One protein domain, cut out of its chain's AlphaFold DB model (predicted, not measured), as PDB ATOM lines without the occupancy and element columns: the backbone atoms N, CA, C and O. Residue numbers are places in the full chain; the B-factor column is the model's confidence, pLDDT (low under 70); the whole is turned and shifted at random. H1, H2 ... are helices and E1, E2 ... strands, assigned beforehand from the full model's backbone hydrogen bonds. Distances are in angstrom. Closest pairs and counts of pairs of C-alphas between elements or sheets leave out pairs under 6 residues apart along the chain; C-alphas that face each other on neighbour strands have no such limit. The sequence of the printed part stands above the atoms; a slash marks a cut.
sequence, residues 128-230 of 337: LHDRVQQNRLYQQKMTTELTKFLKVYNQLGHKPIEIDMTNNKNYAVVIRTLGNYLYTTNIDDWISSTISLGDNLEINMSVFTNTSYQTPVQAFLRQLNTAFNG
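What this domain is: This is residues 128 to 230 of the 337 residues of an uncharacterized protein of viral metagenome (UniProt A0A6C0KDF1). A small strand hairpin, E1 and E2, packs through E1 on H2, while the long H1 and H4 run roughly opposite ways, both crosswise to H2; residues 128 to 138 of H1 stick out as an arm. The 103 printed residues, mostly helix, run H1 H2 E1 E2 H3 H4. The whole is compact, radius of gyration of the C-alphas 13.9 A, spanning 45 by 27 by 25 A.

How they stand to each other: E1, residues 194 to 198, and E2, residues 201 to 204, form an antiparallel hairpin, with N 195 and O 203 within hydrogen-bond range at 2.9 A. The closest C-alphas of E1 and H2, residues 168 to 184, are Leu 197 and Thr 177, 6.1 A apart. With residues 179 to 183 alone, H2 touches H4, residues 214 to 229, about perpendicular at 82 degrees; their closest C-alphas, Leu 182 and Asn 225, are 6.0 A apart. H1, residues 128 to 156, touches H3, residues 205 to 208, with residues 153 to 156 alone; their closest C-alphas, Leu 156 and Val 207, are 6.3 A apart. Every O i to N i+4 pair is within hydrogen-bond range in H1, H2 and H4; H3 is too short for one.

Where its parts are: H1, 42.2 A long, begins at C-alpha 128 (151.466, 144.545, 278.493). H4, 22.0 A, ends at C-alpha 229 (156.380, 164.865, 268.811).

The domain as a whole: The printed part has no cut. The link H1 to H2 is long. pLDDT is under 70 at residues 128, 131 and 229 to 230.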
ATOM      1  N   LEU A 128     151.097 143.589 277.447       68.62
ATOM      2  CA  LEU A 128     151.466 144.545 278.493       68.62
ATOM      3  C   LEU A 128     152.903 144.327 278.978       68.62
ATOM      4  O   LEU A 128     153.633 145.304 279.154       68.62
ATOM      5  N   HIS A 129     153.312 143.072 279.191       73.69
ATOM      6  CA  HIS A 129     154.675 142.747 279.612       73.69
ATOM      7  C   HIS A 129     155.697 143.176 278.553       73.69
ATOM      8  O   HIS A 129     156.645 143.897 278.874       73.69
ATOM      9  N   ASP A 130     155.427 142.837 277.292       73.75
ATOM     10  CA  ASP A 130     156.271 143.193 276.150       73.75
ATOM     11  C   ASP A 130     156.415 144.717 276.026       73.75
ATOM     12  O   ASP A 130     157.518 145.243 275.861       73.75
ATOM     13  N   ARG A 131     155.320 145.461 276.227       68.94
ATOM     14  CA  ARG A 131     155.325 146.930 276.185       68.94
ATOM     15  C   ARG A 131     156.095 147.562 277.344       68.94
ATOM     16  O   ARG A 131     156.815 148.539 277.143       68.94
ATOM     17  N   VAL A 132     155.964 147.028 278.560       77.00
ATOM     18  CA  VAL A 132     156.744 147.499 279.720       77.00
ATOM     19  C   VAL A 132     158.235 147.264 279.481       77.00
ATOM     20  O   VAL A 132     159.046 148.155 279.745       77.00
ATOM     21  N   GLN A 133     158.601 146.102 278.940       80.56
ATOM     22  CA  GLN A 133     159.986 145.787 278.609       80.56
ATOM     23  C   GLN A 133     160.527 146.694 277.496       80.56
ATOM     24  O   GLN A 133     161.616 147.249 277.647       80.56
ATOM     25  N   GLN A 134     159.760 146.922 276.429       76.56
ATOM     26  CA  GLN A 134     160.142 147.818 275.336       76.56
ATOM     27  C   GLN A 134     160.354 149.257 275.826       76.56
ATOM     28  O   GLN A 134     161.365 149.879 275.499       76.56
ATOM     29  N   ASN A 135     159.458 149.768 276.678       77.75
ATOM     30  CA  ASN A 135     159.607 151.093 277.286       77.75
ATOM     31  C   ASN A 135     160.871 151.190 278.149       77.75
ATOM     32  O   ASN A 135     161.555 152.212 278.128       77.75
ATOM     33  N   ARG A 136     161.205 150.122 278.884       84.00
ATOM     34  CA  ARG A 136     162.422 150.066 279.702       84.00
ATOM     35  C   ARG A 136     163.685 150.103 278.844       84.00
ATOM     36  O   ARG A 136     164.605 150.849 279.166       84.00
ATOM     37  N   LEU A 137     163.719 149.328 277.760       85.50
ATOM     38  CA  LEU A 137     164.842 149.309 276.816       85.50
ATOM     39  C   LEU A 137     165.027 150.672 276.146       85.50
ATOM     40  O   LEU A 137     166.145 151.172 276.044       85.50
ATOM     41  N   TYR A 138     163.926 151.309 275.751       84.00
ATOM     42  CA  TYR A 138     163.976 152.644 275.175       84.00
ATOM     43  C   TYR A 138     164.462 153.697 276.175       84.00
ATOM     44  O   TYR A 138     165.315 154.513 275.837       84.00
ATOM     45  N   GLN A 139     163.988 153.647 277.426       86.50
ATOM     46  CA  GLN A 139     164.479 154.526 278.487       86.50
ATOM     47  C   GLN A 139     165.991 154.356 278.693       86.50
ATOM     48  O   GLN A 139     166.707 155.349 278.780       86.50
ATOM     49  N   GLN A 140     166.491 153.116 278.726       88.69
ATOM     50  CA  GLN A 140     167.927 152.840 278.844       88.69
ATOM     51  C   GLN A 140     168.716 153.445 277.681       88.69
ATOM     52  O   GLN A 140     169.714 154.127 277.914       88.69
ATOM     53  N   LYS A 141     168.243 153.251 276.447       89.25
ATOM     54  CA  LYS A 141     168.866 153.828 275.254       89.25
ATOM     55  C   LYS A 141     168.894 155.356 275.312       89.25
ATOM     56  O   LYS A 141     169.948 155.955 275.121       89.25
ATOM     57  N   MET A 142     167.768 155.980 275.649       89.06
ATOM     58  CA  MET A 142     167.664 157.430 275.809       89.06
ATOM     59  C   MET A 142     168.635 157.955 276.873       89.06
ATOM     60  O   MET A 142     169.334 158.939 276.640       89.06
ATOM     61  N   THR A 143     168.719 157.281 278.023       90.94
ATOM     62  CA  THR A 143     169.693 157.602 279.073       90.94
ATOM     63  C   THR A 143     171.118 157.553 278.525       90.94
ATOM     64  O   THR A 143     171.867 158.503 278.728       90.94
ATOM     65  N   THR A 144     171.489 156.498 277.792       91.94
ATOM     66  CA  THR A 144     172.823 156.371 277.190       91.94
ATOM     67  C   THR A 144     173.141 157.522 276.238       91.94
ATOM     68  O   THR A 144     174.190 158.151 276.383       91.94
ATOM     69  N   GLU A 145     172.253 157.833 275.295       93.12
ATOM     70  CA  GLU A 145     172.503 158.887 274.303       93.12
ATOM     71  C   GLU A 145     172.534 160.286 274.935       93.12
ATOM     72  O   GLU A 145     173.414 161.089 274.620       93.12
ATOM     73  N   LEU A 146     171.663 160.564 275.911       91.94
ATOM     74  CA  LEU A 146     171.701 161.825 276.659       91.94
ATOM     75  C   LEU A 146     172.971 161.968 277.497       91.94
ATOM     76  O   LEU A 146     173.527 163.061 277.579       91.94
ATOM     77  N   THR A 147     173.471 160.883 278.093       91.94
ATOM     78  CA  THR A 147     174.756 160.909 278.801       91.94
ATOM     79  C   THR A 147     175.912 161.221 277.852       91.94
ATOM     80  O   THR A 147     176.793 161.997 278.223       91.94
ATOM     81  N   LYS A 148     175.916 160.681 276.623       93.25
ATOM     82  CA  LYS A 148     176.928 161.044 275.614       93.25
ATOM     83  C   LYS A 148     176.843 162.527 275.247       93.25
ATOM     84  O   LYS A 148     177.867 163.206 275.262       93.25
ATOM     85  N   PHE A 149     175.635 163.033 274.999       94.06
ATOM     86  CA  PHE A 149     175.396 164.450 274.722       94.06
ATOM     87  C   PHE A 149     175.922 165.354 275.851       94.06
ATOM     88  O   PHE A 149     176.706 166.270 275.595       94.06
ATOM     89  N   LEU A 150     175.578 165.056 277.110       92.31
ATOM     90  CA  LEU A 150     176.060 165.811 278.274       92.31
ATOM     91  C   LEU A 150     177.582 165.717 278.441       92.31
ATOM     92  O   LEU A 150     178.222 166.689 278.837       92.31
ATOM     93  N   LYS A 151     178.189 164.572 278.108       92.56
ATOM     94  CA  LYS A 151     179.646 164.406 278.146       92.56
ATOM     95  C   LYS A 151     180.342 165.329 277.147       92.56
ATOM     96  O   LYS A 151     181.314 165.975 277.528       92.56
ATOM     97  N   VAL A 152     179.854 165.413 275.908       93.81
ATOM     98  CA  VAL A 152     180.413 166.336 274.903       93.81
ATOM     99  C   VAL A 152     180.172 167.787 275.313       93.81
ATOM    100  O   VAL A 152     181.097 168.594 275.246       93.81
ATOM    101  N   TYR A 153     178.985 168.117 275.832       93.88
ATOM    102  CA  TYR A 153     178.733 169.444 276.397       93.88
ATOM    103  C   TYR A 153     179.772 169.808 277.468       93.88
ATOM    104  O   TYR A 153     180.366 170.878 277.404       93.88
ATOM    105  N   ASN A 154     180.058 168.902 278.406       93.19
ATOM    106  CA  ASN A 154     181.032 169.134 279.475       93.19
ATOM    107  C   ASN A 154     182.484 169.249 278.980       93.19
ATOM    108  O   ASN A 154     183.310 169.817 279.687       93.19
ATOM    109  N   GLN A 155     182.811 168.712 277.800       92.62
ATOM    110  CA  GLN A 155     184.135 168.869 277.187       92.62
ATOM    111  C   GLN A 155     184.327 170.256 276.563       92.62
ATOM    112  O   GLN A 155     185.441 170.775 276.563       92.62
ATOM    113  N   LEU A 156     183.254 170.836 276.020       91.62
ATOM    114  CA  LEU A 156     183.280 172.138 275.348       91.62
ATOM    115  C   LEU A 156     182.933 173.296 276.293       91.62
ATOM    116  O   LEU A 156     183.397 174.419 276.111       91.62
ATOM    117  N   GLY A 157     182.081 173.033 277.281       81.81
ATOM    118  CA  GLY A 157     181.553 174.019 278.209       81.81
ATOM    119  C   GLY A 157     182.521 174.350 279.341       81.81
ATOM    120  O   GLY A 157     183.272 173.513 279.829       81.81
ATOM    121  N   HIS A 158     182.456 175.590 279.823       72.81
ATOM    122  CA  HIS A 158     183.279 176.053 280.946       72.81
ATOM    123  C   HIS A 158     182.731 175.646 282.326       72.81
ATOM    124  O   HIS A 158     183.433 175.781 283.327       72.81
ATOM    125  N   LYS A 159     181.482 175.162 282.396       83.94
ATOM    126  CA  LYS A 159     180.816 174.730 283.631       83.94
ATOM    127  C   LYS A 159     180.276 173.307 283.443       83.94
ATOM    128  O   LYS A 159     179.290 173.149 282.721       83.94
ATOM    129  N   PRO A 160     180.893 172.286 284.062       85.19
ATOM    130  CA  PRO A 160     180.427 170.916 283.923       85.19
ATOM    131  C   PRO A 160     179.053 170.742 284.575       85.19
ATOM    132  O   PRO A 160     178.769 171.286 285.645       85.19
ATOM    133  N   ILE A 161     178.206 169.967 283.911       86.88
ATOM    134  CA  ILE A 161     176.899 169.535 284.384       86.88
ATOM    135  C   ILE A 161     177.008 168.066 284.776       86.88
ATOM    136  O   ILE A 161     177.179 167.189 283.927       86.88
ATOM    137  N   GLU A 162     176.889 167.799 286.070       86.19
ATOM    138  CA  GLU A 162     176.845 166.444 286.613       86.19
ATOM    139  C   GLU A 162     175.403 166.096 286.969       86.19
ATOM    140  O   GLU A 162     174.874 166.510 288.000       86.19
ATOM    141  N   ILE A 163     174.746 165.350 286.082       85.81
ATOM    142  CA  ILE A 163     173.395 164.839 286.307       85.81
ATOM    143  C   ILE A 163     173.442 163.322 286.217       85.81
ATOM    144  O   ILE A 163     173.764 162.754 285.173       85.81
ATOM    145  N   ASP A 164     173.079 162.664 287.314       86.06
ATOM    146  CA  ASP A 164     172.863 161.223 287.318       86.06
ATOM    147  C   ASP A 164     171.552 160.891 286.592       86.06
ATOM    148  O   ASP A 164     170.462 161.017 287.157       86.06
ATOM    149  N   MET A 165     171.678 160.465 285.336       86.38
ATOM    150  CA  MET A 165     170.566 160.047 284.475       86.38
ATOM    151  C   MET A 165     170.037 158.639 284.801       86.38
ATOM    152  O   MET A 165     169.037 158.219 284.214       86.38
ATOM    153  N   THR A 166     170.675 157.900 285.719       85.25
ATOM    154  CA  THR A 166     170.146 156.622 286.236       85.25
ATOM    155  C   THR A 166     169.083 156.847 287.312       85.25
ATOM    156  O   THR A 166     168.203 156.008 287.519       85.25
ATOM    157  N   ASN A 167     169.096 158.021 287.948       87.94
ATOM    158  CA  ASN A 167     168.039 158.455 288.839       87.94
ATOM    159  C   ASN A 167     166.787 158.852 288.039       87.94
ATOM    160  O   ASN A 167     166.772 159.850 287.318       87.94
ATOM    161  N   ASN A 168     165.694 158.110 288.236       80.75
ATOM    162  CA  ASN A 168     164.424 158.337 287.539       80.75
ATOM    163  C   ASN A 168     163.864 159.763 287.693       80.75
ATOM    164  O   ASN A 168     163.209 160.252 286.773       80.75
ATOM    165  N   LYS A 169     164.105 160.443 288.824       83.38
ATOM    166  CA  LYS A 169     163.636 161.825 289.019       83.38
ATOM    167  C   LYS A 169     164.403 162.791 288.121       83.38
ATOM    168  O   LYS A 169     163.781 163.592 287.432       83.38
ATOM    169  N   ASN A 170     165.728 162.668 288.087       85.12
ATOM    170  CA  ASN A 170     166.588 163.499 287.244       85.12
ATOM    171  C   ASN A 170     166.316 163.243 285.761       85.12
ATOM    172  O   ASN A 170     166.130 164.192 285.006       85.12
ATOM    173  N   TYR A 171     166.207 161.970 285.366       86.06
ATOM    174  CA  TYR A 171     165.816 161.584 284.009       86.06
ATOM    175  C   TYR A 171     164.499 162.253 283.598       86.06
ATOM    176  O   TYR A 171     164.424 162.886 282.547       86.06
ATOM    177  N   ALA A 172     163.467 162.167 284.445       81.62
ATOM    178  CA  ALA A 172     162.167 162.762 284.156       81.62
ATOM    179  C   ALA A 172     162.238 164.289 284.008       81.62
ATOM    180  O   ALA A 172     161.570 164.837 283.132       81.62
ATOM    181  N   VAL A 173     163.044 164.971 284.830       83.94
ATOM    182  CA  VAL A 173     163.267 166.421 284.720       83.94
ATOM    183  C   VAL A 173     163.970 166.758 283.408       83.94
ATOM    184  O   VAL A 173     163.456 167.570 282.648       83.94
ATOM    185  N   VAL A 174     165.081 166.091 283.084       87.25
ATOM    186  CA  VAL A 174     165.855 166.360 281.860       87.25
ATOM    187  C   VAL A 174     165.026 166.110 280.604       87.25
ATOM    188  O   VAL A 174     164.968 166.974 279.732       87.25
ATOM    189  N   ILE A 175     164.334 164.970 280.520       86.88
ATOM    190  CA  ILE A 175     163.455 164.656 279.385       86.88
ATOM    191  C   ILE A 175     162.346 165.690 279.249       86.88
ATOM    192  O   ILE A 175     162.045 166.122 278.139       86.88
ATOM    193  N   ARG A 176     161.744 166.112 280.365       80.62
ATOM    194  CA  ARG A 176     160.686 167.122 280.342       80.62
ATOM    195  C   ARG A 176     161.214 168.463 279.854       80.62
ATOM    196  O   ARG A 176     160.584 169.067 278.991       80.62
ATOM    197  N   THR A 177     162.349 168.912 280.379       85.81
ATOM    198  CA  THR A 177     162.946 170.184 279.978       85.81
ATOM    199  C   THR A 177     163.360 170.159 278.514       85.81
ATOM    200  O   THR A 177     163.053 171.101 277.790       85.81
ATOM    201  N   LEU A 178     163.985 169.074 278.049       88.44
ATOM    202  CA  LEU A 178     164.327 168.899 276.636       88.44
ATOM    203  C   LEU A 178     163.080 168.868 275.752       88.44
ATOM    204  O   LEU A 178     163.057 169.523 274.717       88.44
ATOM    205  N   GLY A 179     162.029 168.162 276.171       85.69
ATOM    206  CA  GLY A 179     160.747 168.146 275.472       85.69
ATOM    207  C   GLY A 179     160.144 169.544 275.345       85.69
ATOM    208  O   GLY A 179     159.795 169.952 274.242       85.69
ATOM    209  N   ASN A 180     160.093 170.305 276.443       82.38
ATOM    210  CA  ASN A 180     159.611 171.687 276.431       82.38
ATOM    211  C   ASN A 180     160.457 172.575 275.510       82.38
ATOM    212  O   ASN A 180     159.928 173.340 274.707       82.38
ATOM    213  N   TYR A 181     161.775 172.451 275.610       87.88
ATOM    214  CA  TYR A 181     162.719 173.214 274.813       87.88
ATOM    215  C   TYR A 181     162.536 172.972 273.307       87.88
ATOM    216  O   TYR A 181     162.370 173.931 272.552       87.88
ATOM    217  N   LEU A 182     162.482 171.704 272.888       88.12
ATOM    218  CA  LEU A 182     162.264 171.307 271.492       88.12
ATOM    219  C   LEU A 182     160.890 171.739 270.971       88.12
ATOM    220  O   LEU A 182     160.725 171.961 269.777       88.12
ATOM    221  N   TYR A 183     159.908 171.849 271.866       78.44
ATOM    222  CA  TYR A 183     158.551 172.240 271.518       78.44
ATOM    223  C   TYR A 183     158.380 173.761 271.370       78.44
ATOM    224  O   TYR A 183     157.657 174.230 270.495       78.44
ATOM    225  N   THR A 184     158.996 174.541 272.259       79.25
ATOM    226  CA  THR A 184     158.774 175.996 272.366       79.25
ATOM    227  C   THR A 184     159.777 176.831 271.581       79.25
ATOM    228  O   THR A 184     159.481 177.978 271.249       79.25
ATOM    229  N   THR A 185     160.939 176.266 271.261       82.19
ATOM    230  CA  THR A 185     162.012 176.962 270.545       82.19
ATOM    231  C   THR A 185     161.928 176.648 269.057       82.19
ATOM    232  O   THR A 185     161.777 175.483 268.681       82.19
ATOM    233  N   ASN A 186     162.061 177.670 268.206       84.75
ATOM    234  CA  ASN A 186     162.152 177.467 266.762       84.75
ATOM    235  C   ASN A 186     163.342 176.547 266.444       84.75
ATOM    236  O   ASN A 186     164.408 176.667 267.046       84.75
ATOM    237  N   ILE A 187     163.150 175.627 265.500       86.12
ATOM    238  CA  ILE A 187     164.155 174.644 265.093       86.12
ATOM    239  C   ILE A 187     165.470 175.293 264.649       86.12
ATOM    240  O   ILE A 187     166.542 174.733 264.884       86.12
ATOM    241  N   ASP A 188     165.390 176.482 264.050       88.56
ATOM    242  CA  ASP A 188     166.555 177.237 263.588       88.56
ATOM    243  C   ASP A 188     167.348 177.860 264.752       88.56
ATOM    244  O   ASP A 188     168.555 178.068 264.638       88.56
ATOM    245  N   ASP A 189     166.701 178.062 265.905       91.31
ATOM    246  CA  ASP A 189     167.272 178.719 267.086       91.31
ATOM    247  C   ASP A 189     167.827 177.727 268.123       91.31
ATOM    248  O   ASP A 189     168.344 178.132 269.171       91.31
ATOM    249  N   TRP A 190     167.730 176.414 267.882       93.38
ATOM    250  CA  TRP A 190     168.148 175.425 268.877       93.38
ATOM    251  C   TRP A 190     169.637 175.564 269.241       93.38
ATOM    252  O   TRP A 190     170.014 175.670 270.403       93.38
ATOM    253  N   ILE A 191     170.530 175.672 268.264       93.69
ATOM    254  CA  ILE A 191     171.964 175.773 268.586       93.69
ATOM    255  C   ILE A 191     172.332 177.121 269.223       93.69
ATOM    256  O   ILE A 191     173.298 177.193 269.970       93.69
ATOM    257  N   SER A 192     171.562 178.182 269.001       92.12
ATOM    258  CA  SER A 192     171.854 179.518 269.535       92.12
ATOM    259  C   SER A 192     171.194 179.825 270.883       92.12
ATOM    260  O   SER A 192     171.286 180.957 271.353       92.12
ATOM    261  N   SER A 193     170.518 178.860 271.508       92.94
ATOM    262  CA  SER A 193     169.717 179.071 272.722       92.94
ATOM    263  C   SER A 193     170.290 178.373 273.961       92.94
ATOM    264  O   SER A 193     171.297 177.668 273.909       92.94
ATOM    265  N   THR A 194     169.643 178.592 275.107       91.50
ATOM    266  CA  THR A 194     170.009 177.986 276.391       91.50
ATOM    267  C   THR A 194     168.852 177.149 276.919       91.50
ATOM    268  O   THR A 194     167.702 177.587 276.915       91.50
ATOM    269  N   ILE A 195     169.162 175.953 277.414       90.88
ATOM    270  CA  ILE A 195     168.202 175.044 278.040       90.88
ATOM    271  C   ILE A 195     168.344 175.167 279.558       90.88
ATOM    272  O   ILE A 195     169.383 174.801 280.104       90.88
ATOM    273  N   SER A 196     167.309 175.649 280.247       88.44
ATOM    274  CA  SER A 196     167.300 175.754 281.713       88.44
ATOM    275  C   SER A 196     166.724 174.489 282.352       88.44
ATOM    276  O   SER A 196     165.528 174.224 282.257       88.44
ATOM    277  N   LEU A 197     167.575 173.693 283.001       83.88
ATOM    278  CA  LEU A 197     167.214 172.449 283.693       83.88
ATOM    279  C   LEU A 197     166.726 172.675 285.141       83.88
ATOM    280  O   LEU A 197     166.433 171.701 285.833       83.88
ATOM    281  N   GLY A 198     166.658 173.924 285.614       77.19
ATOM    282  CA  GLY A 198     166.266 174.292 286.980       77.19
ATOM    283  C   GLY A 198     167.197 175.337 287.597       77.19
ATOM    284  O   GLY A 198     168.070 175.868 286.912       77.19
ATOM    285  N   ASP A 199     167.033 175.587 288.902       70.88
ATOM    286  CA  ASP A 199     167.444 176.811 289.619       70.88
ATOM    287  C   ASP A 199     168.886 177.317 289.432       70.88
ATOM    288  O   ASP A 199     169.139 178.452 289.810       70.88
ATOM    289  N   ASN A 200     169.826 176.546 288.867       74.25
ATOM    290  CA  ASN A 200     171.185 177.005 288.511       74.25
ATOM    291  C   ASN A 200     171.878 176.159 287.414       74.25
ATOM    292  O   ASN A 200     173.112 176.196 287.270       74.25
ATOM    293  N   LEU A 201     171.113 175.339 286.688       85.69
ATOM    294  CA  LEU A 201     171.635 174.383 285.709       85.69
ATOM    295  C   LEU A 201     171.166 174.781 284.318       85.69
ATOM    296  O   LEU A 201     169.988 174.676 283.996       85.69
ATOM    297  N   GLU A 202     172.111 175.213 283.492       90.69
ATOM    298  CA  GLU A 202     171.843 175.679 282.138       90.69
ATOM    299  C   GLU A 202     172.786 174.998 281.152       90.69
ATOM    300  O   GLU A 202     174.003 174.974 281.358       90.69
ATOM    301  N   ILE A 203     172.217 174.461 280.074       91.56
ATOM    302  CA  ILE A 203     172.963 173.975 278.915       91.56
ATOM    303  C   ILE A 203     172.961 175.098 277.883       91.56
ATOM    304  O   ILE A 203     171.947 175.336 277.226       91.56
ATOM    305  N   ASN A 204     174.081 175.801 277.746       93.44
ATOM    306  CA  ASN A 204     174.238 176.799 276.695       93.44
ATOM    307  C   ASN A 204     174.560 176.094 275.370       93.44
ATOM    308  O   ASN A 204     175.691 175.661 275.166       93.44
ATOM    309  N   MET A 205     173.600 175.993 274.455       94.88
ATOM    310  CA  MET A 205     173.781 175.252 273.200       94.88
ATOM    311  C   MET A 205     174.763 175.932 272.243       94.88
ATOM    312  O   MET A 205     175.354 175.263 271.391       94.88
ATOM    313  N   SER A 206     175.017 177.233 272.423       95.06
ATOM    314  CA  SER A 206     175.921 177.981 271.545       95.06
ATOM    315  C   SER A 206     177.365 177.484 271.607       95.06
ATOM    316  O   SER A 206     178.105 177.707 270.649       95.06
ATOM    317  N   VAL A 207     177.746 176.732 272.651       95.38
ATOM    318  CA  VAL A 207     179.073 176.095 272.766       95.38
ATOM    319  C   VAL A 207     179.359 175.096 271.643       95.38
ATOM    320  O   VAL A 207     180.518 174.804 271.368       95.38
ATOM    321  N   PHE A 208     178.322 174.579 270.981       95.25
ATOM    322  CA  PHE A 208     178.476 173.678 269.840       95.25
ATOM    323  C   PHE A 208     178.681 174.424 268.516       95.25
ATOM    324  O   PHE A 208     179.087 173.801 267.536       95.25
ATOM    325  N   THR A 209     178.420 175.733 268.460       95.06
ATOM    326  CA  THR A 209     178.510 176.531 267.228       95.06
ATOM    327  C   THR A 209     179.937 176.536 266.686       95.06
ATOM    328  O   THR A 209     180.884 176.780 267.429       95.06
ATOM    329  N   ASN A 210     180.096 176.305 265.381       94.75
ATOM    330  CA  ASN A 210     181.390 176.221 264.693       94.75
ATOM    331  C   ASN A 210     182.320 175.111 265.224       94.75
ATOM    332  O   ASN A 210     183.529 175.159 264.999       94.75
ATOM    333  N   THR A 211     181.775 174.105 265.911       94.88
ATOM    334  CA  THR A 211     182.516 172.902 266.319       94.88
ATOM    335  C   THR A 211     182.166 171.722 265.414       94.88
ATOM    336  O   THR A 211     181.132 171.721 264.743       94.88
ATOM    337  N   SER A 212     182.977 170.660 265.449       95.00
ATOM    338  CA  SER A 212     182.649 169.384 264.792       95.00
ATOM    339  C   SER A 212     181.362 168.739 265.324       95.00
ATOM    340  O   SER A 212     180.792 167.876 264.664       95.00
ATOM    341  N   TYR A 213     180.882 169.168 266.494       94.50
ATOM    342  CA  TYR A 213     179.703 168.621 267.160       94.50
ATOM    343  C   TYR A 213     178.397 169.319 266.777       94.50
ATOM    344  O   TYR A 213     177.327 168.808 267.107       94.50
ATOM    345  N   GLN A 214     178.444 170.447 266.060       94.00
ATOM    346  CA  GLN A 214     177.240 171.201 265.701       94.00
ATOM    347  C   GLN A 214     176.226 170.338 264.937       94.00
ATOM    348  O   GLN A 214     175.058 170.256 265.319       94.00
ATOM    349  N   THR A 215     176.675 169.681 263.866       93.00
ATOM    350  CA  THR A 215     175.813 168.849 263.019       93.00
ATOM    351  C   THR A 215     175.291 167.609 263.761       93.00
ATOM    352  O   THR A 215     174.075 167.408 263.735       93.00
ATOM    353  N   PRO A 216     176.124 166.827 264.484       93.88
ATOM    354  CA  PRO A 216     175.644 165.750 265.354       93.88
ATOM    355  C   PRO A 216     174.580 166.178 266.369       93.88
ATOM    356  O   PRO A 216     173.546 165.522 266.496       93.88
ATOM    357  N   VAL A 217     174.783 167.306 267.060       94.00
ATOM    358  CA  VAL A 217     173.818 167.820 268.044       94.00
ATOM    359  C   VAL A 217     172.510 168.213 267.363       94.00
ATOM    360  O   VAL A 217     171.443 167.831 267.837       94.00
ATOM    361  N   GLN A 218     172.556 168.913 266.227       92.62
ATOM    362  CA  GLN A 218     171.342 169.249 265.475       92.62
ATOM    363  C   GLN A 218     170.579 168.001 265.017       92.62
ATOM    364  O   GLN A 218     169.353 167.961 265.129       92.62
ATOM    365  N   ALA A 219     171.284 166.982 264.519       90.38
ATOM    366  CA  ALA A 219     170.673 165.720 264.110       90.38
ATOM    367  C   ALA A 219     170.005 165.016 265.301       90.38
ATOM    368  O   ALA A 219     168.845 164.613 265.209       90.38
ATOM    369  N   PHE A 220     170.692 164.955 266.440       93.69
ATOM    370  CA  PHE A 220     170.167 164.378 267.673       93.69
ATOM    371  C   PHE A 220     168.923 165.111 268.186       93.69
ATOM    372  O   PHE A 220     167.911 164.475 268.472       93.69
ATOM    373  N   LEU A 221     168.928 166.448 268.224       92.56
ATOM    374  CA  LEU A 221     167.754 167.235 268.620       92.56
ATOM    375  C   LEU A 221     166.569 167.019 267.666       92.56
ATOM    376  O   LEU A 221     165.428 166.942 268.118       92.56
ATOM    377  N   ARG A 222     166.812 166.850 266.359       89.69
ATOM    378  CA  ARG A 222     165.758 166.505 265.385       89.69
ATOM    379  C   ARG A 222     165.184 165.109 265.632       89.69
ATOM    380  O   ARG A 222     163.965 164.938 265.552       89.69
ATOM    381  N   GLN A 223     166.027 164.131 265.961       88.88
ATOM    382  CA  GLN A 223     165.581 162.785 266.335       88.88
ATOM    383  C   GLN A 223     164.766 162.816 267.633       88.88
ATOM    384  O   GLN A 223     163.674 162.254 267.673       88.88
ATOM    385  N   LEU A 224     165.223 163.547 268.658       88.94
ATOM    386  CA  LEU A 224     164.474 163.749 269.904       88.94
ATOM    387  C   LEU A 224     163.133 164.439 269.660       88.94
ATOM    388  O   LEU A 224     162.112 164.012 270.194       88.94
ATOM    389  N   ASN A 225     163.111 165.470 268.817       86.38
ATOM    390  CA  ASN A 225     161.881 166.158 268.452       86.38
ATOM    391  C   ASN A 225     160.904 165.197 267.768       86.38
ATOM    392  O   ASN A 225     159.735 165.140 268.136       86.38
ATOM    393  N   THR A 226     161.394 164.378 266.838       82.44
ATOM    394  CA  THR A 226     160.600 163.331 266.177       82.44
ATOM    395  C   THR A 226     160.127 162.269 267.167       82.44
ATOM    396  O   THR A 226     159.030 161.747 267.032       82.44
ATOM    397  N   ALA A 227     160.908 161.960 268.197       80.44
ATOM    398  CA  ALA A 227     160.526 161.002 269.223       80.44
ATOM    399  C   ALA A 227     159.466 161.535 270.197       80.44
ATOM    400  O   ALA A 227     158.534 160.815 270.553       80.44
ATOM    401  N   PHE A 228     159.581 162.793 270.621       77.19
ATOM    402  CA  PHE A 228     158.635 163.425 271.549       77.19
ATOM    403  C   PHE A 228     157.342 163.869 270.859       77.19
ATOM    404  O   PHE A 228     156.245 163.753 271.423       77.19
ATOM    405  N   ASN A 229     157.474 164.352 269.626       69.88
ATOM    406  CA  ASN A 229     156.380 164.865 268.811       69.88
ATOM    407  C   ASN A 229     155.964 163.904 267.700       69.88
ATOM    408  O   ASN A 229     155.121 164.270 266.886       69.88
ATOM    409  N   GLY A 230     156.508 162.683 267.691       65.00
ATOM    410  CA  GLY A 230     156.097 161.591 266.816       65.00
ATOM    411  C   GLY A 230     154.614 161.359 267.006       65.00
ATOM    412  O   GLY A 230     154.179 160.793 268.013       65.00
TER     413      GLY A 230